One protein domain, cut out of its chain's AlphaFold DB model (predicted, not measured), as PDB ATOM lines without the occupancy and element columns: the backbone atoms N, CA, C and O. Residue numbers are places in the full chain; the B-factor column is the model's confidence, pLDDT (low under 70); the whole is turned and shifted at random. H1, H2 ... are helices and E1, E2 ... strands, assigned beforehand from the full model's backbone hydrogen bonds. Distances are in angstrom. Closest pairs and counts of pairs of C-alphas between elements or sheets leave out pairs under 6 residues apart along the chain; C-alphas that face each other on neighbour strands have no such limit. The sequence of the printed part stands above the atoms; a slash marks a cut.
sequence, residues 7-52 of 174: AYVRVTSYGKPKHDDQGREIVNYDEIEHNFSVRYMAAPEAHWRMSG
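What this domain is: This is residues 7 to 52 of the 174 residues of an uncharacterized protein of Steinernema carpocapsae (UniProt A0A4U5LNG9). A long thin rod, with two short antiparallel strands, E1 and E2, side by side between a long folded-back loop at one end and a free helix, H2, at the other. The loop, residues 11 to 30, runs out to a tip near Gln 22 and folds back to H1, while residues 42 to 52, with H2, stick out. The 46 printed residues hold two named strands and two named helices in the order E1, H1, E2, H2; the class is mixed, helices and strands, with under half of the residues in named elements. The whole is extended, with a radius of gyration of the C-alphas of 17.2 A and spans of 53 by 18 by 13 A.

Where its parts are: E1, residues 7 to 10, begins at C-alpha 7 (32.505, -3.366, -38.734) and is 9.6 A long. H1, residues 31 to 34, is 5.1 A long. E2, residues 35 to 39, is 13.1 A long. H2, residues 43 to 50, is 10.5 A long and ends at C-alpha 50 (51.145, 6.023, -39.903).

How they stand to each other: E1 and E2 are antiparallel neighbours at 150 degrees, with N 7 and O 38 within hydrogen-bond range at 2.9 A. The closest C-alphas of E1 and H1 are those of Arg 10 and His 34, 5.7 A apart. H2 is apart from E1 and from H1. Residues 18 to 19 pair antiparallel with residues 25 to 26. In H2 every O i to N i+4 pair is within hydrogen-bond range; H1 is too short for one, and its one O i to N i+3 pair is not within range.

The domain as a whole: The C-alphas farthest apart, those of Gln 22 and Gly 52, are 53.1 A apart. The printed part has no cut. The link from E1 to H1, 20 residues, is long; those from H1 to E2 and from E2 to H2 are tight. Mean pLDDT of the printed part is 75.7, with residues 12 to 18 and 27 to 35 under 70.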
ATOM      1  N   ALA A   7      32.927  -2.901 -37.427       71.56
ATOM      2  CA  ALA A   7      32.505  -3.366 -38.734       71.56
ATOM      3  C   ALA A   7      32.587  -4.892 -38.773       71.56
ATOM      4  O   ALA A   7      33.581  -5.492 -38.358       71.56
ATOM      5  N   TYR A   8      31.524  -5.503 -39.285       74.06
ATOM      6  CA  TYR A   8      31.517  -6.910 -39.649       74.06
ATOM      7  C   TYR A   8      31.956  -7.000 -41.101       74.06
ATOM      8  O   TYR A   8      31.267  -6.505 -41.993       74.06
ATOM      9  N   VAL A   9      33.128  -7.584 -41.323       72.81
ATOM     10  CA  VAL A   9      33.642  -7.824 -42.667       72.81
ATOM     11  C   VAL A   9      33.441  -9.297 -42.966       72.81
ATOM     12  O   VAL A   9      33.956 -10.152 -42.252       72.81
ATOM     13  N   ARG A  10      32.673  -9.567 -44.023       71.00
ATOM     14  CA  ARG A  10      32.583 -10.888 -44.631       71.00
ATOM     15  C   ARG A  10      33.519 -10.901 -45.827       71.00
ATOM     16  O   ARG A  10      33.300 -10.161 -46.785       71.00
ATOM     17  N   VAL A  11      34.551 -11.729 -45.774       72.25
ATOM     18  CA  VAL A  11      35.416 -11.949 -46.935       72.25
ATOM     19  C   VAL A  11      34.671 -12.877 -47.893       72.25
ATOM     20  O   VAL A  11      34.230 -13.948 -47.498       72.25
ATOM     21  N   THR A  12      34.460 -12.453 -49.140       66.50
ATOM     22  CA  THR A  12      33.773 -13.263 -50.167       66.50
ATOM     23  C   THR A  12      34.740 -13.924 -51.143       66.50
ATOM     24  O   THR A  12      34.295 -14.580 -52.082       66.50
ATOM     25  N   SER A  13      36.054 -13.729 -50.982       64.25
ATOM     26  CA  SER A  13      37.017 -14.426 -51.828       64.25
ATOM     27  C   SER A  13      37.004 -15.901 -51.461       64.25
ATOM     28  O   SER A  13      37.419 -16.270 -50.366       64.25
ATOM     29  N   TYR A  14      36.552 -16.734 -52.389       58.12
ATOM     30  CA  TYR A  14      36.719 -18.173 -52.293       58.12
ATOM     31  C   TYR A  14      38.219 -18.461 -52.162       58.12
ATOM     32  O   TYR A  14      39.004 -18.100 -53.043       58.12
ATOM     33  N   GLY A  15      38.636 -19.054 -51.040       62.06
ATOM     34  CA  GLY A  15      39.976 -19.627 -50.928       62.06
ATOM     35  C   GLY A  15      40.221 -20.633 -52.059       62.06
ATOM     36  O   GLY A  15      39.286 -21.041 -52.749       62.06
ATOM     37  N   LYS A  16      41.479 -21.053 -52.265       63.28
ATOM     38  CA  LYS A  16      41.795 -22.089 -53.266       63.28
ATOM     39  C   LYS A  16      40.825 -23.279 -53.106       63.28
ATOM     40  O   LYS A  16      40.621 -23.703 -51.962       63.28
ATOM     41  N   PRO A  17      40.230 -23.796 -54.197       68.00
ATOM     42  CA  PRO A  17      39.265 -24.886 -54.118       68.00
ATOM     43  C   PRO A  17      39.909 -26.098 -53.436       68.00
ATOM     44  O   PRO A  17      40.968 -26.576 -53.855       68.00
ATOM     45  N   LYS A  18      39.296 -26.577 -52.348       69.38
ATOM     46  CA  LYS A  18      39.690 -27.854 -51.739       69.38
ATOM     47  C   LYS A  18      39.141 -28.964 -52.622       69.38
ATOM     48  O   LYS A  18      38.041 -28.831 -53.138       69.38
ATOM     49  N   HIS A  19      39.904 -30.027 -52.818       76.88
ATOM     50  CA  HIS A  19      39.438 -31.198 -53.555       76.88
ATOM     51  C   HIS A  19      39.162 -32.317 -52.549       76.88
ATOM     52  O   HIS A  19      39.908 -32.441 -51.576       76.88
ATOM     53  N   ASP A  20      38.087 -33.084 -52.736       76.62
ATOM     54  CA  ASP A  20      37.891 -34.317 -51.967       76.62
ATOM     55  C   ASP A  20      38.906 -35.389 -52.398       76.62
ATOM     56  O   ASP A  20      39.620 -35.233 -53.392       76.62
ATOM     57  N   ASP A  21      38.946 -36.513 -51.683       76.75
ATOM     58  CA  ASP A  21      39.808 -37.662 -52.014       76.75
ATOM     59  C   ASP A  21      39.524 -38.246 -53.419       76.75
ATOM     60  O   ASP A  21      40.274 -39.082 -53.919       76.75
ATOM     61  N   GLN A  22      38.439 -37.806 -54.065       78.25
ATOM     62  CA  GLN A  22      37.992 -38.199 -55.400       78.25
ATOM     63  C   GLN A  22      38.257 -37.102 -56.450       78.25
ATOM     64  O   GLN A  22      37.847 -37.245 -57.603       78.25
ATOM     65  N   GLY A  23      38.952 -36.018 -56.083       74.25
ATOM     66  CA  GLY A  23      39.332 -34.929 -56.980       74.25
ATOM     67  C   GLY A  23      38.198 -33.968 -57.354       74.25
ATOM     68  O   GLY A  23      38.353 -33.202 -58.303       74.25
ATOM     69  N   ARG A  24      37.060 -33.982 -56.655       78.44
ATOM     70  CA  ARG A  24      35.959 -33.032 -56.877       78.44
ATOM     71  C   ARG A  24      36.201 -31.750 -56.097       78.44
ATOM     72  O   ARG A  24      36.529 -31.806 -54.914       78.44
ATOM     73  N   GLU A  25      35.988 -30.602 -56.738       74.75
ATOM     74  CA  GLU A  25      36.048 -29.307 -56.059       74.75
ATOM     75  C   GLU A  25      34.952 -29.200 -54.992       74.75
ATOM     76  O   GLU A  25      33.756 -29.307 -55.268       74.75
ATOM     77  N   ILE A  26      35.378 -28.952 -53.760       74.19
ATOM     78  CA  ILE A  26      34.545 -28.640 -52.610       74.19
ATOM     79  C   ILE A  26      34.727 -27.157 -52.287       74.19
ATOM     80  O   ILE A  26      35.845 -26.629 -52.252       74.19
ATOM     81  N   VAL A  27      33.616 -26.485 -51.987       67.44
ATOM     82  CA  VAL A  27      33.635 -25.111 -51.483       67.44
ATOM     83  C   VAL A  27      34.337 -25.097 -50.122       67.44
ATOM     84  O   VAL A  27      33.825 -25.628 -49.138       67.44
ATOM     85  N   ASN A  28      35.522 -24.491 -50.063       67.00
ATOM     86  CA  ASN A  28      36.267 -24.291 -48.823       67.00
ATOM     87  C   ASN A  28      35.682 -23.086 -48.070       67.00
ATOM     88  O   ASN A  28      36.174 -21.967 -48.213       67.00
ATOM     89  N   TYR A  29      34.589 -23.307 -47.337       66.00
ATOM     90  CA  TYR A  29      33.926 -22.285 -46.527       66.00
ATOM     91  C   TYR A  29      34.259 -22.497 -45.047       66.00
ATOM     92  O   TYR A  29      33.626 -23.304 -44.372       66.00
ATOM     93  N   ASP A  30      35.269 -21.784 -44.555       68.75
ATOM     94  CA  ASP A  30      35.569 -21.707 -43.123       68.75
ATOM     95  C   ASP A  30      34.897 -20.458 -42.536       68.75
ATOM     96  O   ASP A  30      35.365 -19.336 -42.720       68.75
ATOM     97  N   GLU A  31      33.765 -20.633 -41.853       63.53
ATOM     98  CA  GLU A  31      32.982 -19.521 -41.306       63.53
ATOM     99  C   GLU A  31      33.776 -18.642 -40.320       63.53
ATOM    100  O   GLU A  31      33.531 -17.433 -40.254       63.53
ATOM    101  N   ILE A  32      34.730 -19.228 -39.587       67.81
ATOM    102  CA  ILE A  32      35.527 -18.540 -38.564       67.81
ATOM    103  C   ILE A  32      36.593 -17.672 -39.234       67.81
ATOM    104  O   ILE A  32      36.756 -16.509 -38.868       67.81
ATOM    105  N   GLU A  33      37.272 -18.189 -40.261       65.12
ATOM    106  CA  GLU A  33      38.233 -17.395 -41.041       65.12
ATOM    107  C   GLU A  33      37.549 -16.269 -41.838       65.12
ATOM    108  O   GLU A  33      38.133 -15.205 -42.054       65.12
ATOM    109  N   HIS A  34      36.300 -16.477 -42.268       65.75
ATOM    110  CA  HIS A  34      35.598 -15.553 -43.165       65.75
ATOM    111  C   HIS A  34      34.816 -14.441 -42.449       65.75
ATOM    112  O   HIS A  34      34.399 -13.483 -43.109       65.75
ATOM    113  N   ASN A  35      34.635 -14.533 -41.128       64.88
ATOM    114  CA  ASN A  35      33.936 -13.534 -40.322       64.88
ATOM    115  C   ASN A  35      34.810 -13.070 -39.152       64.88
ATOM    116  O   ASN A  35      34.840 -13.696 -38.095       64.88
ATOM    117  N   PHE A  36      35.453 -11.911 -39.290       72.00
ATOM    118  CA  PHE A  36      36.178 -11.287 -38.181       72.00
ATOM    119  C   PHE A  36      35.688  -9.861 -37.912       72.00
ATOM    120  O   PHE A  36      35.382  -9.072 -38.810       72.00
ATOM    121  N   SER A  37      35.583  -9.532 -36.623       73.94
ATOM    122  CA  SER A  37      35.168  -8.213 -36.146       73.94
ATOM    123  C   SER A  37      36.341  -7.240 -36.246       73.94
ATOM    124  O   SER A  37      37.246  -7.275 -35.410       73.94
ATOM    125  N   VAL A  38      36.298  -6.317 -37.205       77.44
ATOM    126  CA  VAL A  38      37.296  -5.243 -37.329       77.44
ATOM    127  C   VAL A  38      36.766  -3.914 -36.801       77.44
ATOM    128  O   VAL A  38      35.579  -3.729 -36.526       77.44
ATOM    129  N   ARG A  39      37.679  -2.956 -36.649       76.62
ATOM    130  CA  ARG A  39      37.362  -1.567 -36.322       76.62
ATOM    131  C   ARG A  39      37.615  -0.708 -37.548       76.62
ATOM    132  O   ARG A  39      38.722  -0.726 -38.081       76.62
ATOM    133  N   TYR A  40      36.611   0.052 -37.972       81.31
ATOM    134  CA  TYR A  40      36.807   1.042 -39.024       81.31
ATOM    135  C   TYR A  40      37.718   2.173 -38.520       81.31
ATOM    136  O   TYR A  40      37.624   2.613 -37.366       81.31
ATOM    137  N   MET A  41      38.601   2.643 -39.399       81.88
ATOM    138  CA  MET A  41      39.451   3.808 -39.185       81.88
ATOM    139  C   MET A  41      39.347   4.694 -40.420       81.88
ATOM    140  O   MET A  41      39.524   4.224 -41.543       81.88
ATOM    141  N   ALA A  42      39.036   5.974 -40.221       85.56
ATOM    142  CA  ALA A  42      38.935   6.908 -41.332       85.56
ATOM    143  C   ALA A  42      40.320   7.140 -41.959       85.56
ATOM    144  O   ALA A  42      41.321   7.206 -41.245       85.56
ATOM    145  N   ALA A  43      40.376   7.330 -43.281       90.62
ATOM    146  CA  ALA A  43      41.616   7.613 -44.012       90.62
ATOM    147  C   ALA A  43      42.507   8.708 -43.372       90.62
ATOM    148  O   ALA A  43      43.703   8.456 -43.208       90.62
ATOM    149  N   PRO A  44      41.983   9.880 -42.943       90.50
ATOM    150  CA  PRO A  44      42.814  10.887 -42.277       90.50
ATOM    151  C   PRO A  44      43.378  10.418 -40.928       90.50
ATOM    152  O   PRO A  44      44.521  10.730 -40.609       90.50
ATOM    153  N   GLU A  45      42.625   9.635 -40.149       87.12
ATOM    154  CA  GLU A  45      43.110   9.079 -38.878       87.12
ATOM    155  C   GLU A  45      44.216   8.041 -39.117       87.12
ATOM    156  O   GLU A  45      45.230   8.049 -38.422       87.12
ATOM    157  N   ALA A  46      44.057   7.184 -40.129       89.50
ATOM    158  CA  ALA A  46      45.066   6.200 -40.508       89.50
ATOM    159  C   ALA A  46      46.379   6.871 -40.931       89.50
ATOM    160  O   ALA A  46      47.441   6.478 -40.457       89.50
ATOM    161  N   HIS A  47      46.310   7.922 -41.757       93.81
ATOM    162  CA  HIS A  47      47.489   8.711 -42.117       93.81
ATOM    163  C   HIS A  47      48.160   9.323 -40.881       93.81
ATOM    164  O   HIS A  47      49.370   9.202 -40.721       93.81
ATOM    165  N   TRP A  48      47.374   9.902 -39.967       92.25
ATOM    166  CA  TRP A  48      47.882  10.482 -38.723       92.25
ATOM    167  C   TRP A  48      48.673   9.466 -37.888       92.25
ATOM    168  O   TRP A  48      49.769   9.758 -37.412       92.25
ATOM    169  N   ARG A  49      48.137   8.243 -37.768       90.19
ATOM    170  CA  ARG A  49      48.792   7.138 -37.058       90.19
ATOM    171  C   ARG A  49      50.037   6.628 -37.779       90.19
ATOM    172  O   ARG A  49      51.044   6.402 -37.118       90.19
ATOM    173  N   MET A  50      49.987   6.455 -39.104       94.12
ATOM    174  CA  MET A  50      51.145   6.023 -39.903       94.12
ATOM    175  C   MET A  50      52.299   7.023 -39.821       94.12
ATOM    176  O   MET A  50      53.455   6.618 -39.765       94.12
ATOM    177  N   SER A  51      51.987   8.316 -39.752       94.12
ATOM    178  CA  SER A  51      52.976   9.380 -39.569       94.12
ATOM    179  C   SER A  51      53.494   9.497 -38.127       94.12
ATOM    180  O   SER A  51      54.318  10.364 -37.847       94.12
ATOM    181  N   GLY A  52      53.040   8.646 -37.198       92.62
ATOM    182  CA  GLY A  52      53.523   8.614 -35.815       92.62
ATOM    183  C   GLY A  52      53.022   9.758 -34.931       92.62
ATOM    184  O   GLY A  52      53.567   9.975 -33.848       92.62
TER     185      GLY A  52